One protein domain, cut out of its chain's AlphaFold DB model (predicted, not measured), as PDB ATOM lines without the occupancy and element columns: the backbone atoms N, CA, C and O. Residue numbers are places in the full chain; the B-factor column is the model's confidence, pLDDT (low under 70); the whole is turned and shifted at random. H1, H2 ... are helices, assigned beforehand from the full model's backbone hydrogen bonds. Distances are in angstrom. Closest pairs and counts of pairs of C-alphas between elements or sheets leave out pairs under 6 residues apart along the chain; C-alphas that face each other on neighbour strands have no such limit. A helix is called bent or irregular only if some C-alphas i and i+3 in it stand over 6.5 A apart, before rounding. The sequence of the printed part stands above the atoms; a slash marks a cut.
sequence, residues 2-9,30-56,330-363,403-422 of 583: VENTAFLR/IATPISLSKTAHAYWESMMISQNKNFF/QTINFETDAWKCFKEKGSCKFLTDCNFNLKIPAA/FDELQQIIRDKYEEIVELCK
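AT A GLANCE: This is residues 2 to 9, 30 to 56, 330 to 363 and 403 to 422 of the 583 residues of a protein of Trichomonas vaginalis (UniProt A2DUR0). Two longer helices, H2 and H5, cross as an uneven X, touching through only a part of each, with the short H3 at the first turn of H5. To one side of them an irregular stretch, residues 330 to 363, loops round with the tiny H4 in it, and residues 342 to 347 stick out; H1 is a detached piece away from the other helices. The printed part has 89 residues, with five named helices in the order H1 to H5 and no named strand, class all helix. It is compact, with a radius of gyration of the C-alphas of 13.5 A and spans of 35 by 32 by 28 A.

HOW THE PARTS SIT: H5, residues 403 to 420, touches H2, residues 38 to 51, at a steep tilt of 49 degrees, opposite ways. H2 touches H5 with residues 45 to 49 alone, and H5 touches H2 with residues 406 to 410 alone; the closest C-alphas of the two, those of Glu 45 and Ile 410, are 6.9 A apart. H3, residues 53 to 56, touches residues 403 to 406 of H5 alone; the closest C-alphas, of Phe 56 and Phe 403, are 5.2 A apart. H2 and H3 meet only through their link. H1, residues 2 to 9, and H4, residues 337 to 340, touch no helix. Every O i to N i+4 pair is within hydrogen-bond range in H1, H2 and H5; H3 and H4 are too short for such a pair.

IN THESE COORDINATES: H5 is 25.4 A long, from C-alpha 403 at (-151.498, -82.197, 65.176) to C-alpha 420 at (-142.625, -105.961, 63.399). H2 is 19.8 A long, H1 10.6 A, H3 5.7 A and H4 5.4 A. C-alpha 2 is at (-139.543, -106.069, 84.921).

THE WHOLE: The C-alphas farthest apart, of Ser 347 and Ala 363, are 39.0 A apart. Three cuts leave C-alpha gaps of 17.4 A from 9 to 30, 8.4 A from 56 to 330 and 19.9 A from 363 to 403. The link from H2 to H3 is tight. Mean pLDDT of the printed part is 72.0; residues 2 to 9, 30 to 31, 330 to 331 and 336 to 360 are under 70.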
ATOM      1  N   VAL A   2    -138.789-106.474  83.708       27.19
ATOM      2  CA  VAL A   2    -139.543-106.069  84.921       27.19
ATOM      3  C   VAL A   2    -140.460-104.850  84.700       27.19
ATOM      4  O   VAL A   2    -141.592-104.842  85.177       27.19
ATOM      5  N   GLU A   3    -140.033-103.867  83.904       32.66
ATOM      6  CA  GLU A   3    -140.853-102.685  83.570       32.66
ATOM      7  C   GLU A   3    -142.020-103.010  82.622       32.66
ATOM      8  O   GLU A   3    -143.106-102.448  82.753       32.66
ATOM      9  N   ASN A   4    -141.852-104.005  81.745       37.72
ATOM     10  CA  ASN A   4    -142.924-104.493  80.870       37.72
ATOM     11  C   ASN A   4    -144.014-105.210  81.684       37.72
ATOM     12  O   ASN A   4    -145.205-105.066  81.420       37.72
ATOM     13  N   THR A   5    -143.617-105.925  82.740       36.22
ATOM     14  CA  THR A   5    -144.550-106.529  83.697       36.22
ATOM     15  C   THR A   5    -145.326-105.464  84.479       36.22
ATOM     16  O   THR A   5    -146.505-105.662  84.765       36.22
ATOM     17  N   ALA A   6    -144.704-104.325  84.803       36.12
ATOM     18  CA  ALA A   6    -145.381-103.205  85.458       36.12
ATOM     19  C   ALA A   6    -146.401-102.520  84.525       36.12
ATOM     20  O   ALA A   6    -147.535-102.264  84.941       36.12
ATOM     21  N   PHE A   7    -146.050-102.315  83.249       40.16
ATOM     22  CA  PHE A   7    -146.962-101.821  82.209       40.16
ATOM     23  C   PHE A   7    -148.177-102.747  82.019       40.16
ATOM     24  O   PHE A   7    -149.324-102.302  82.106       40.16
ATOM     25  N   LEU A   8    -147.944-104.057  81.875       41.34
ATOM     26  CA  LEU A   8    -149.004-105.061  81.724       41.34
ATOM     27  C   LEU A   8    -149.899-105.175  82.971       41.34
ATOM     28  O   LEU A   8    -151.119-105.279  82.843       41.34
ATOM     29  N   ARG A   9    -149.330-105.085  84.183       39.94
ATOM     30  CA  ARG A   9    -150.107-105.061  85.440       39.94
ATOM     31  C   ARG A   9    -150.976-103.812  85.565       39.94
ATOM     32  O   ARG A   9    -152.100-103.909  86.045       39.94
ATOM     33  N   ILE A  30    -146.488-112.817  69.718       56.16
ATOM     34  CA  ILE A  30    -146.535-111.340  69.665       56.16
ATOM     35  C   ILE A  30    -145.695-110.651  70.760       56.16
ATOM     36  O   ILE A  30    -145.720-111.053  71.919       56.16
ATOM     37  N   ALA A  31    -144.965-109.584  70.391       59.53
ATOM     38  CA  ALA A  31    -144.095-108.805  71.289       59.53
ATOM     39  C   ALA A  31    -144.815-107.725  72.121       59.53
ATOM     40  O   ALA A  31    -144.284-107.308  73.151       59.53
ATOM     41  N   THR A  32    -145.992-107.243  71.701       70.12
ATOM     42  CA  THR A  32    -146.706-106.145  72.381       70.12
ATOM     43  C   THR A  32    -148.231-106.318  72.388       70.12
ATOM     44  O   THR A  32    -148.804-106.743  71.386       70.12
ATOM     45  N   PRO A  33    -148.929-105.947  73.483       73.06
ATOM     46  CA  PRO A  33    -150.394-105.958  73.538       73.06
ATOM     47  C   PRO A  33    -151.053-104.887  72.649       73.06
ATOM     48  O   PRO A  33    -152.265-104.949  72.436       73.06
ATOM     49  N   ILE A  34    -150.286-103.907  72.150       81.12
ATOM     50  CA  ILE A  34    -150.786-102.760  71.373       81.12
ATOM     51  C   ILE A  34    -151.523-103.221  70.107       81.12
ATOM     52  O   ILE A  34    -152.608-102.724  69.824       81.12
ATOM     53  N   SER A  35    -150.981-104.205  69.384       76.81
ATOM     54  CA  SER A  35    -151.571-104.722  68.140       76.81
ATOM     55  C   SER A  35    -152.774-105.650  68.355       76.81
ATOM     56  O   SER A  35    -153.540-105.899  67.427       76.81
ATOM     57  N   LEU A  36    -152.958-106.168  69.573       73.75
ATOM     58  CA  LEU A  36    -153.982-107.165  69.906       73.75
ATOM     59  C   LEU A  36    -155.224-106.574  70.564       73.75
ATOM     60  O   LEU A  36    -156.311-107.147  70.494       73.75
ATOM     61  N   SER A  37    -155.062-105.449  71.252       81.25
ATOM     62  CA  SER A  37    -156.107-104.860  72.072       81.25
ATOM     63  C   SER A  37    -156.386-103.438  71.627       81.25
ATOM     64  O   SER A  37    -155.541-102.557  71.755       81.25
ATOM     65  N   LYS A  38    -157.630-103.188  71.202       83.50
ATOM     66  CA  LYS A  38    -158.113-101.831  70.905       83.50
ATOM     67  C   LYS A  38    -157.924-100.888  72.094       83.50
ATOM     68  O   LYS A  38    -157.601 -99.723  71.903       83.50
ATOM     69  N   THR A  39    -158.086-101.394  73.319       85.50
ATOM     70  CA  THR A  39    -157.838-100.624  74.544       85.50
ATOM     71  C   THR A  39    -156.362-100.253  74.675       85.50
ATOM     72  O   THR A  39    -156.047 -99.107  74.981       85.50
ATOM     73  N   ALA A  40    -155.455-101.212  74.451       83.88
ATOM     74  CA  ALA A  40    -154.019-100.961  74.538       83.88
ATOM     75  C   ALA A  40    -153.559 -99.988  73.447       83.88
ATOM     76  O   ALA A  40    -152.797 -99.075  73.748       83.88
ATOM     77  N   HIS A  41    -154.079-100.130  72.224       86.94
ATOM     78  CA  HIS A  41    -153.847 -99.195  71.127       86.94
ATOM     79  C   HIS A  41    -154.311 -97.775  71.470       86.94
ATOM     80  O   HIS A  41    -153.505 -96.855  71.415       86.94
ATOM     81  N   ALA A  42    -155.558 -97.598  71.915       88.50
ATOM     82  CA  ALA A  42    -156.083 -96.279  72.271       88.50
ATOM     83  C   ALA A  42    -155.309 -95.628  73.435       88.50
ATOM     84  O   ALA A  42    -155.092 -94.416  73.455       88.50
ATOM     85  N   TYR A  43    -154.874 -96.426  74.416       90.56
ATOM     86  CA  TYR A  43    -154.033 -95.935  75.509       90.56
ATOM     87  C   TYR A  43    -152.647 -95.504  75.014       90.56
ATOM     88  O   TYR A  43    -152.176 -94.428  75.377       90.56
ATOM     89  N   TRP A  44    -152.016 -96.327  74.175       89.31
ATOM     90  CA  TRP A  44    -150.727 -96.029  73.560       89.31
ATOM     91  C   TRP A  44    -150.788 -94.764  72.697       89.31
ATOM     92  O   TRP A  44    -149.980 -93.861  72.889       89.31
ATOM     93  N   GLU A  45    -151.792 -94.639  71.831       92.00
ATOM     94  CA  GLU A  45    -152.018 -93.456  70.996       92.00
ATOM     95  C   GLU A  45    -152.176 -92.188  71.849       92.00
ATOM     96  O   GLU A  45    -151.501 -91.184  71.618       92.00
ATOM     97  N   SER A  46    -152.999 -92.243  72.900       91.62
ATOM     98  CA  SER A  46    -153.170 -91.133  73.846       91.62
ATOM     99  C   SER A  46    -151.856 -90.744  74.538       91.62
ATOM    100  O   SER A  46    -151.549 -89.557  74.698       91.62
ATOM    101  N   MET A  47    -151.038 -91.733  74.903       89.50
ATOM    102  CA  MET A  47    -149.714 -91.509  75.478       89.50
ATOM    103  C   MET A  47    -148.766 -90.840  74.474       89.50
ATOM    104  O   MET A  47    -148.105 -89.870  74.846       89.50
ATOM    105  N   MET A  48    -148.754 -91.285  73.210       88.75
ATOM    106  CA  MET A  48    -147.939 -90.691  72.141       88.75
ATOM    107  C   MET A  48    -148.313 -89.236  71.883       88.75
ATOM    108  O   MET A  48    -147.437 -88.375  71.820       88.75
ATOM    109  N   ILE A  49    -149.608 -88.924  71.823       90.88
ATOM    110  CA  ILE A  49    -150.079 -87.538  71.714       90.88
ATOM    111  C   ILE A  49    -149.611 -86.720  72.923       90.88
ATOM    112  O   ILE A  49    -149.144 -85.591  72.775       90.88
ATOM    113  N   SER A  50    -149.732 -87.272  74.133       87.94
ATOM    114  CA  SER A  50    -149.401 -86.546  75.359       87.94
ATOM    115  C   SER A  50    -147.905 -86.265  75.510       87.94
ATOM    116  O   SER A  50    -147.548 -85.220  76.053       87.94
ATOM    117  N   GLN A  51    -147.043 -87.183  75.076       85.00
ATOM    118  CA  GLN A  51    -145.587 -87.030  75.140       85.00
ATOM    119  C   GLN A  51    -145.061 -86.049  74.090       85.00
ATOM    120  O   GLN A  51    -144.060 -85.384  74.331       85.00
ATOM    121  N   ASN A  52    -145.779 -85.904  72.976       86.69
ATOM    122  CA  ASN A  52    -145.389 -85.069  71.842       86.69
ATOM    123  C   ASN A  52    -146.173 -83.753  71.758       86.69
ATOM    124  O   ASN A  52    -146.290 -83.144  70.696       86.69
ATOM    125  N   LYS A  53    -146.702 -83.270  72.889       88.44
ATOM    126  CA  LYS A  53    -147.411 -81.981  72.968       88.44
ATOM    127  C   LYS A  53    -146.567 -80.801  72.484       88.44
ATOM    128  O   LYS A  53    -147.109 -79.886  71.878       88.44
ATOM    129  N   ASN A  54    -145.257 -80.826  72.711       87.38
ATOM    130  CA  ASN A  54    -144.322 -79.792  72.252       87.38
ATOM    131  C   ASN A  54    -144.289 -79.638  70.723       87.38
ATOM    132  O   ASN A  54    -143.965 -78.552  70.248       87.38
ATOM    133  N   PHE A  55    -144.623 -80.695  69.973       88.12
ATOM    134  CA  PHE A  55    -144.631 -80.674  68.513       88.12
ATOM    135  C   PHE A  55    -145.759 -79.792  67.970       88.12
ATOM    136  O   PHE A  55    -145.535 -78.963  67.091       88.12
ATOM    137  N   PHE A  56    -146.966 -79.938  68.525       90.81
ATOM    138  CA  PHE A  56    -148.170 -79.291  68.000       90.81
ATOM    139  C   PHE A  56    -148.703 -78.136  68.860       90.81
ATOM    140  O   PHE A  56    -149.620 -77.444  68.423       90.81
ATOM    141  N   GLN A 330    -139.000 -79.518  67.395       65.00
ATOM    142  CA  GLN A 330    -139.961 -80.205  66.523       65.00
ATOM    143  C   GLN A 330    -139.683 -81.714  66.437       65.00
ATOM    144  O   GLN A 330    -140.350 -82.414  65.681       65.00
ATOM    145  N   THR A 331    -138.716 -82.245  67.192       69.56
ATOM    146  CA  THR A 331    -138.512 -83.692  67.253       69.56
ATOM    147  C   THR A 331    -139.679 -84.372  67.954       69.56
ATOM    148  O   THR A 331    -140.124 -83.941  69.024       69.56
ATOM    149  N   ILE A 332    -140.136 -85.465  67.355       78.12
ATOM    150  CA  ILE A 332    -141.186 -86.326  67.884       78.12
ATOM    151  C   ILE A 332    -140.520 -87.563  68.471       78.12
ATOM    152  O   ILE A 332    -139.682 -88.181  67.823       78.12
ATOM    153  N   ASN A 333    -140.918 -87.937  69.678       75.06
ATOM    154  CA  ASN A 333    -140.395 -89.088  70.387       75.06
ATOM    155  C   ASN A 333    -141.375 -90.257  70.303       75.06
ATOM    156  O   ASN A 333    -142.536 -90.133  70.700       75.06
ATOM    157  N   PHE A 334    -140.871 -91.398  69.840       77.19
ATOM    158  CA  PHE A 334    -141.567 -92.681  69.860       77.19
ATOM    159  C   PHE A 334    -140.680 -93.736  70.513       77.19
ATOM    160  O   PHE A 334    -139.507 -93.881  70.167       77.19
ATOM    161  N   GLU A 335    -141.233 -94.526  71.430       70.06
ATOM    162  CA  GLU A 335    -140.504 -95.626  72.066       70.06
ATOM    163  C   GLU A 335    -140.097 -96.717  71.069       70.06
ATOM    164  O   GLU A 335    -139.100 -97.407  71.285       70.06
ATOM    165  N   THR A 336    -140.822 -96.850  69.954       66.56
ATOM    166  CA  THR A 336    -140.486 -97.784  68.871       66.56
ATOM    167  C   THR A 336    -139.154 -97.469  68.213       66.56
ATOM    168  O   THR A 336    -138.495 -98.380  67.715       66.56
ATOM    169  N   ASP A 337    -138.689 -96.219  68.256       67.69
ATOM    170  CA  ASP A 337    -137.377 -95.901  67.705       67.69
ATOM    171  C   ASP A 337    -136.235 -96.493  68.550       67.69
ATOM    172  O   ASP A 337    -135.161 -96.761  68.012       67.69
ATOM    173  N   ALA A 338    -136.469 -96.827  69.828       64.38
ATOM    174  CA  ALA A 338    -135.496 -97.580  70.619       64.38
ATOM    175  C   ALA A 338    -135.263 -98.990  70.049       64.38
ATOM    176  O   ALA A 338    -134.164 -99.524  70.185       64.38
ATOM    177  N   TRP A 339    -136.251 -99.592  69.369       64.94
ATOM    178  CA  TRP A 339    -136.107-100.917  68.743       64.94
ATOM    179  C   TRP A 339    -135.074-100.908  67.612       64.94
ATOM    180  O   TRP A 339    -134.427-101.926  67.355       64.94
ATOM    181  N   LYS A 340    -134.854 -99.749  66.981       61.44
ATOM    182  CA  LYS A 340    -133.839 -99.568  65.936       61.44
ATOM    183  C   LYS A 340    -132.421 -99.634  66.490       61.44
ATOM    184  O   LYS A 340    -131.538-100.186  65.839       61.44
ATOM    185  N   CYS A 341    -132.215 -99.170  67.724       55.44
ATOM    186  CA  CYS A 341    -130.925 -99.244  68.412       55.44
ATOM    187  C   CYS A 341    -130.494-100.685  68.745       55.44
ATOM    188  O   CYS A 341    -129.335-100.908  69.084       55.44
ATOM    189  N   PHE A 342    -131.392-101.674  68.634       55.78
ATOM    190  CA  PHE A 342    -131.111-103.075  68.959       55.78
ATOM    191  C   PHE A 342    -130.659-103.943  67.767       55.78
ATOM    192  O   PHE A 342    -130.573-105.160  67.941       55.78
ATOM    193  N   LYS A 343    -130.331-103.402  66.573       52.09
ATOM    194  CA  LYS A 343    -129.798-104.265  65.493       52.09
ATOM    195  C   LYS A 343    -128.725-103.665  64.571       52.09
ATOM    196  O   LYS A 343    -128.995-102.802  63.749       52.09
ATOM    197  N   GLU A 344    -127.557-104.314  64.587       49.94
ATOM    198  CA  GLU A 344    -126.507-104.270  63.550       49.94
ATOM    199  C   GLU A 344    -126.681-105.344  62.441       49.94
ATOM    200  O   GLU A 344    -125.830-105.467  61.565       49.94
ATOM    201  N   LYS A 345    -127.758-106.155  62.419       48.47
ATOM    202  CA  LYS A 345    -127.919-107.252  61.428       48.47
ATOM    203  C   LYS A 345    -129.343-107.414  60.854       48.47
ATOM    204  O   LYS A 345    -130.114-108.272  61.273       48.47
ATOM    205  N   GLY A 346    -129.683-106.595  59.857       51.88
ATOM    206  CA  GLY A 346    -129.916-107.079  58.483       51.88
ATOM    207  C   GLY A 346    -131.175-107.858  58.048       51.88
ATOM    208  O   GLY A 346    -131.060-108.534  57.031       51.88
ATOM    209  N   SER A 347    -132.357-107.791  58.681       52.72
ATOM    210  CA  SER A 347    -133.539-108.497  58.108       52.72
ATOM    211  C   SER A 347    -134.900-107.798  58.163       52.72
ATOM    212  O   SER A 347    -135.711-108.031  57.269       52.72
ATOM    213  N   CYS A 348    -135.163-106.915  59.124       52.66
ATOM    214  CA  CYS A 348    -136.410-106.147  59.161       52.66
ATOM    215  C   CYS A 348    -136.158-104.714  58.693       52.66
ATOM    216  O   CYS A 348    -135.295-104.021  59.230       52.66
ATOM    217  N   LYS A 349    -136.905-104.274  57.679       58.28
ATOM    218  CA  LYS A 349    -136.927-102.872  57.263       58.28
ATOM    219  C   LYS A 349    -137.926-102.137  58.146       58.28
ATOM    220  O   LYS A 349    -139.082-102.540  58.212       58.28
ATOM    221  N   PHE A 350    -137.473-101.081  58.807       61.09
ATOM    222  CA  PHE A 350    -138.375-100.113  59.415       61.09
ATOM    223  C   PHE A 350    -139.078 -99.348  58.291       61.09
ATOM    224  O   PHE A 350    -138.464 -99.044  57.266       61.09
ATOM    225  N   LEU A 351    -140.376 -99.115  58.460       59.38
ATOM    226  CA  LEU A 351    -141.207 -98.401  57.490       59.38
ATOM    227  C   LEU A 351    -141.075 -96.885  57.654       59.38
ATOM    228  O   LEU A 351    -141.444 -96.138  56.753       59.38
ATOM    229  N   THR A 352    -140.535 -96.441  58.789       62.03
ATOM    230  CA  THR A 352    -140.413 -95.030  59.150       62.03
ATOM    231  C   THR A 352    -138.973 -94.662  59.514       62.03
ATOM    232  O   THR A 352    -138.216 -95.497  60.020       62.03
ATOM    233  N   ASP A 353    -138.593 -93.398  59.316       59.78
ATOM    234  CA  ASP A 353    -137.305 -92.858  59.768       59.78
ATOM    235  C   ASP A 353    -137.210 -92.806  61.304       59.78
ATOM    236  O   ASP A 353    -138.212 -92.886  62.021       59.78
ATOM    237  N   CYS A 354    -135.985 -92.807  61.843       55.56
ATOM    238  CA  CYS A 354    -135.754 -92.740  63.292       55.56
ATOM    239  C   CYS A 354    -135.760 -91.282  63.731       55.56
ATOM    240  O   CYS A 354    -134.867 -90.541  63.331       55.56
ATOM    241  N   ASN A 355    -136.679 -90.911  64.618       57.66
ATOM    242  CA  ASN A 355    -136.667 -89.600  65.263       57.66
ATOM    243  C   ASN A 355    -136.327 -89.741  66.752       57.66
ATOM    244  O   ASN A 355    -136.812 -88.990  67.591       57.66
ATOM    245  N   PHE A 356    -135.476 -90.715  67.104       53.72
ATOM    246  CA  PHE A 356    -135.110 -90.951  68.496       53.72
ATOM    247  C   PHE A 356    -134.200 -89.844  69.016       53.72
ATOM    248  O   PHE A 356    -132.986 -89.864  68.798       53.72
ATOM    249  N   ASN A 357    -134.779 -88.903  69.751       57.59
ATOM    250  CA  ASN A 357    -134.020 -87.947  70.534       57.59
ATOM    251  C   ASN A 357    -134.318 -88.160  72.020       57.59
ATOM    252  O   ASN A 357    -135.353 -87.766  72.539       57.59
ATOM    253  N   LEU A 358    -133.371 -88.756  72.747       57.56
ATOM    254  CA  LEU A 358    -133.479 -88.910  74.206       57.56
ATOM    255  C   LEU A 358    -133.492 -87.568  74.957       57.56
ATOM    256  O   LEU A 358    -133.710 -87.545  76.170       57.56
ATOM    257  N   LYS A 359    -133.224 -86.446  74.277       65.44
ATOM    258  CA  LYS A 359    -133.266 -85.125  74.896       65.44
ATOM    259  C   LYS A 359    -134.712 -84.688  75.073       65.44
ATOM    260  O   LYS A 359    -135.334 -84.140  74.171       65.44
ATOM    261  N   ILE A 360    -135.218 -84.883  76.285       68.62
ATOM    262  CA  ILE A 360    -136.458 -84.255  76.736       68.62
ATOM    263  C   ILE A 360    -136.208 -82.739  76.792       68.62
ATOM    264  O   ILE A 360    -135.316 -82.309  77.535       68.62
ATOM    265  N   PRO A 361    -136.948 -81.914  76.028       76.69
ATOM    266  CA  PRO A 361    -136.770 -80.471  76.072       76.69
ATOM    267  C   PRO A 361    -137.050 -79.942  77.480       76.69
ATOM    268  O   PRO A 361    -138.001 -80.369  78.141       76.69
ATOM    269  N   ALA A 362    -136.235 -78.993  77.941       85.12
ATOM    270  CA  ALA A 362    -136.461 -78.352  79.229       85.12
ATOM    271  C   ALA A 362    -137.831 -77.655  79.244       85.12
ATOM    272  O   ALA A 362    -138.209 -76.975  78.287       85.12
ATOM    273  N   ALA A 363    -138.573 -77.816  80.341       90.12
ATOM    274  CA  ALA A 363    -139.867 -77.170  80.492       90.12
ATOM    275  C   ALA A 363    -139.710 -75.639  80.502       90.12
ATOM    276  O   ALA A 363    -138.890 -75.094  81.240       90.12
ATOM    277  N   PHE A 403    -150.816 -81.116  64.477       93.69
ATOM    278  CA  PHE A 403    -151.498 -82.197  65.176       93.69
ATOM    279  C   PHE A 403    -151.929 -83.306  64.211       93.69
ATOM    280  O   PHE A 403    -151.764 -84.479  64.535       93.69
ATOM    281  N   ASP A 404    -152.441 -82.952  63.034       95.06
ATOM    282  CA  ASP A 404    -152.847 -83.919  62.012       95.06
ATOM    283  C   ASP A 404    -151.640 -84.653  61.409       95.06
ATOM    284  O   ASP A 404    -151.708 -85.863  61.174       95.06
ATOM    285  N   GLU A 405    -150.507 -83.962  61.260       91.62
ATOM    286  CA  GLU A 405    -149.217 -84.569  60.920       91.62
ATOM    287  C   GLU A 405    -148.782 -85.593  61.979       91.62
ATOM    288  O   GLU A 405    -148.525 -86.751  61.648       91.62
ATOM    289  N   LEU A 406    -148.782 -85.222  63.264       91.06
ATOM    290  CA  LEU A 406    -148.455 -86.148  64.353       91.06
ATOM    291  C   LEU A 406    -149.385 -87.366  64.359       91.06
ATOM    292  O   LEU A 406    -148.935 -88.489  64.568       91.06
ATOM    293  N   GLN A 407    -150.679 -87.159  64.122       93.44
ATOM    294  CA  GLN A 407    -151.659 -88.237  64.022       93.44
ATOM    295  C   GLN A 407    -151.342 -89.202  62.877       93.44
ATOM    296  O   GLN A 407    -151.480 -90.412  63.050       93.44
ATOM    297  N   GLN A 408    -150.908 -88.695  61.721       91.69
ATOM    298  CA  GLN A 408    -150.459 -89.552  60.626       91.69
ATOM    299  C   GLN A 408    -149.214 -90.347  61.020       91.69
ATOM    300  O   GLN A 408    -149.197 -91.560  60.848       91.69
ATOM    301  N   ILE A 409    -148.228 -89.700  61.643       88.81
ATOM    302  CA  ILE A 409    -147.001 -90.373  62.082       88.81
ATOM    303  C   ILE A 409    -147.313 -91.464  63.119       88.81
ATOM    304  O   ILE A 409    -146.772 -92.563  63.031       88.81
ATOM    305  N   ILE A 410    -148.219 -91.212  64.072       90.44
ATOM    306  CA  ILE A 410    -148.667 -92.223  65.044       90.44
ATOM    307  C   ILE A 410    -149.295 -93.431  64.332       90.44
ATOM    308  O   ILE A 410    -149.018 -94.569  64.716       90.44
ATOM    309  N   ARG A 411    -150.111 -93.212  63.290       90.44
ATOM    310  CA  ARG A 411    -150.688 -94.308  62.492       90.44
ATOM    311  C   ARG A 411    -149.607 -95.126  61.794       90.44
ATOM    312  O   ARG A 411    -149.603 -96.346  61.937       90.44
ATOM    313  N   ASP A 412    -148.662 -94.471  61.130       87.25
ATOM    314  CA  ASP A 412    -147.576 -95.148  60.413       87.25
ATOM    315  C   ASP A 412    -146.691 -95.955  61.382       87.25
ATOM    316  O   ASP A 412    -146.307 -97.093  61.107       87.25
ATOM    317  N   LYS A 413    -146.425 -95.408  62.577       84.81
ATOM    318  CA  LYS A 413    -145.720 -96.111  63.660       84.81
ATOM    319  C   LYS A 413    -146.495 -97.311  64.186       84.81
ATOM    320  O   LYS A 413    -145.892 -98.333  64.505       84.81
ATOM    321  N   TYR A 414    -147.817 -97.213  64.283       86.62
ATOM    322  CA  TYR A 414    -148.647 -98.348  64.665       86.62
ATOM    323  C   TYR A 414    -148.597 -99.465  63.618       86.62
ATOM    324  O   TYR A 414    -148.428-100.627  63.983       86.62
ATOM    325  N   GLU A 415    -148.687 -99.130  62.330       85.50
ATOM    326  CA  GLU A 415    -148.534-100.105  61.243       85.50
ATOM    327  C   GLU A 415    -147.153-100.769  61.284       85.50
ATOM    328  O   GLU A 415    -147.054-101.993  61.210       85.50
ATOM    329  N   GLU A 416    -146.094 -99.991  61.520       81.31
ATOM    330  CA  GLU A 416    -144.745-100.513  61.743       81.31
ATOM    331  C   GLU A 416    -144.693-101.491  62.931       81.31
ATOM    332  O   GLU A 416    -144.168-102.592  62.780       81.31
ATOM    333  N   ILE A 417    -145.289-101.163  64.088       80.38
ATOM    334  CA  ILE A 417    -145.388-102.085  65.237       80.38
ATOM    335  C   ILE A 417    -146.088-103.389  64.834       80.38
ATOM    336  O   ILE A 417    -145.631-104.475  65.203       80.38
ATOM    337  N   VAL A 418    -147.205-103.291  64.107       80.56
ATOM    338  CA  VAL A 418    -147.983-104.453  63.657       80.56
ATOM    339  C   VAL A 418    -147.143-105.335  62.737       80.56
ATOM    340  O   VAL A 418    -147.116-106.548  62.941       80.56
ATOM    341  N   GLU A 419    -146.417-104.755  61.779       79.19
ATOM    342  CA  GLU A 419    -145.522-105.504  60.889       79.19
ATOM    343  C   GLU A 419    -144.348-106.142  61.640       79.19
ATOM    344  O   GLU A 419    -144.035-107.311  61.413       79.19
ATOM    345  N   LEU A 420    -143.727-105.429  62.585       76.50
ATOM    346  CA  LEU A 420    -142.625-105.961  63.399       76.50
ATOM    347  C   LEU A 420    -143.072-107.105  64.323       76.50
ATOM    348  O   LEU A 420    -142.250-107.935  64.719       76.50
ATOM    349  N   CYS A 421    -144.369-107.180  64.635       77.19
ATOM    350  CA  CYS A 421    -144.970-108.280  65.382       77.19
ATOM    351  C   CYS A 421    -145.326-109.501  64.524       77.19
ATOM    352  O   CYS A 421    -145.820-110.480  65.083       77.19
ATOM    353  N   LYS A 422    -145.108-109.476  63.202       80.00
ATOM    354  CA  LYS A 422    -145.366-110.637  62.344       80.00
ATOM    355  C   LYS A 422    -144.162-111.579  62.338       80.00
ATOM    356  O   LYS A 422    -143.064-111.169  61.949       80.00
TER     357      LYS A 422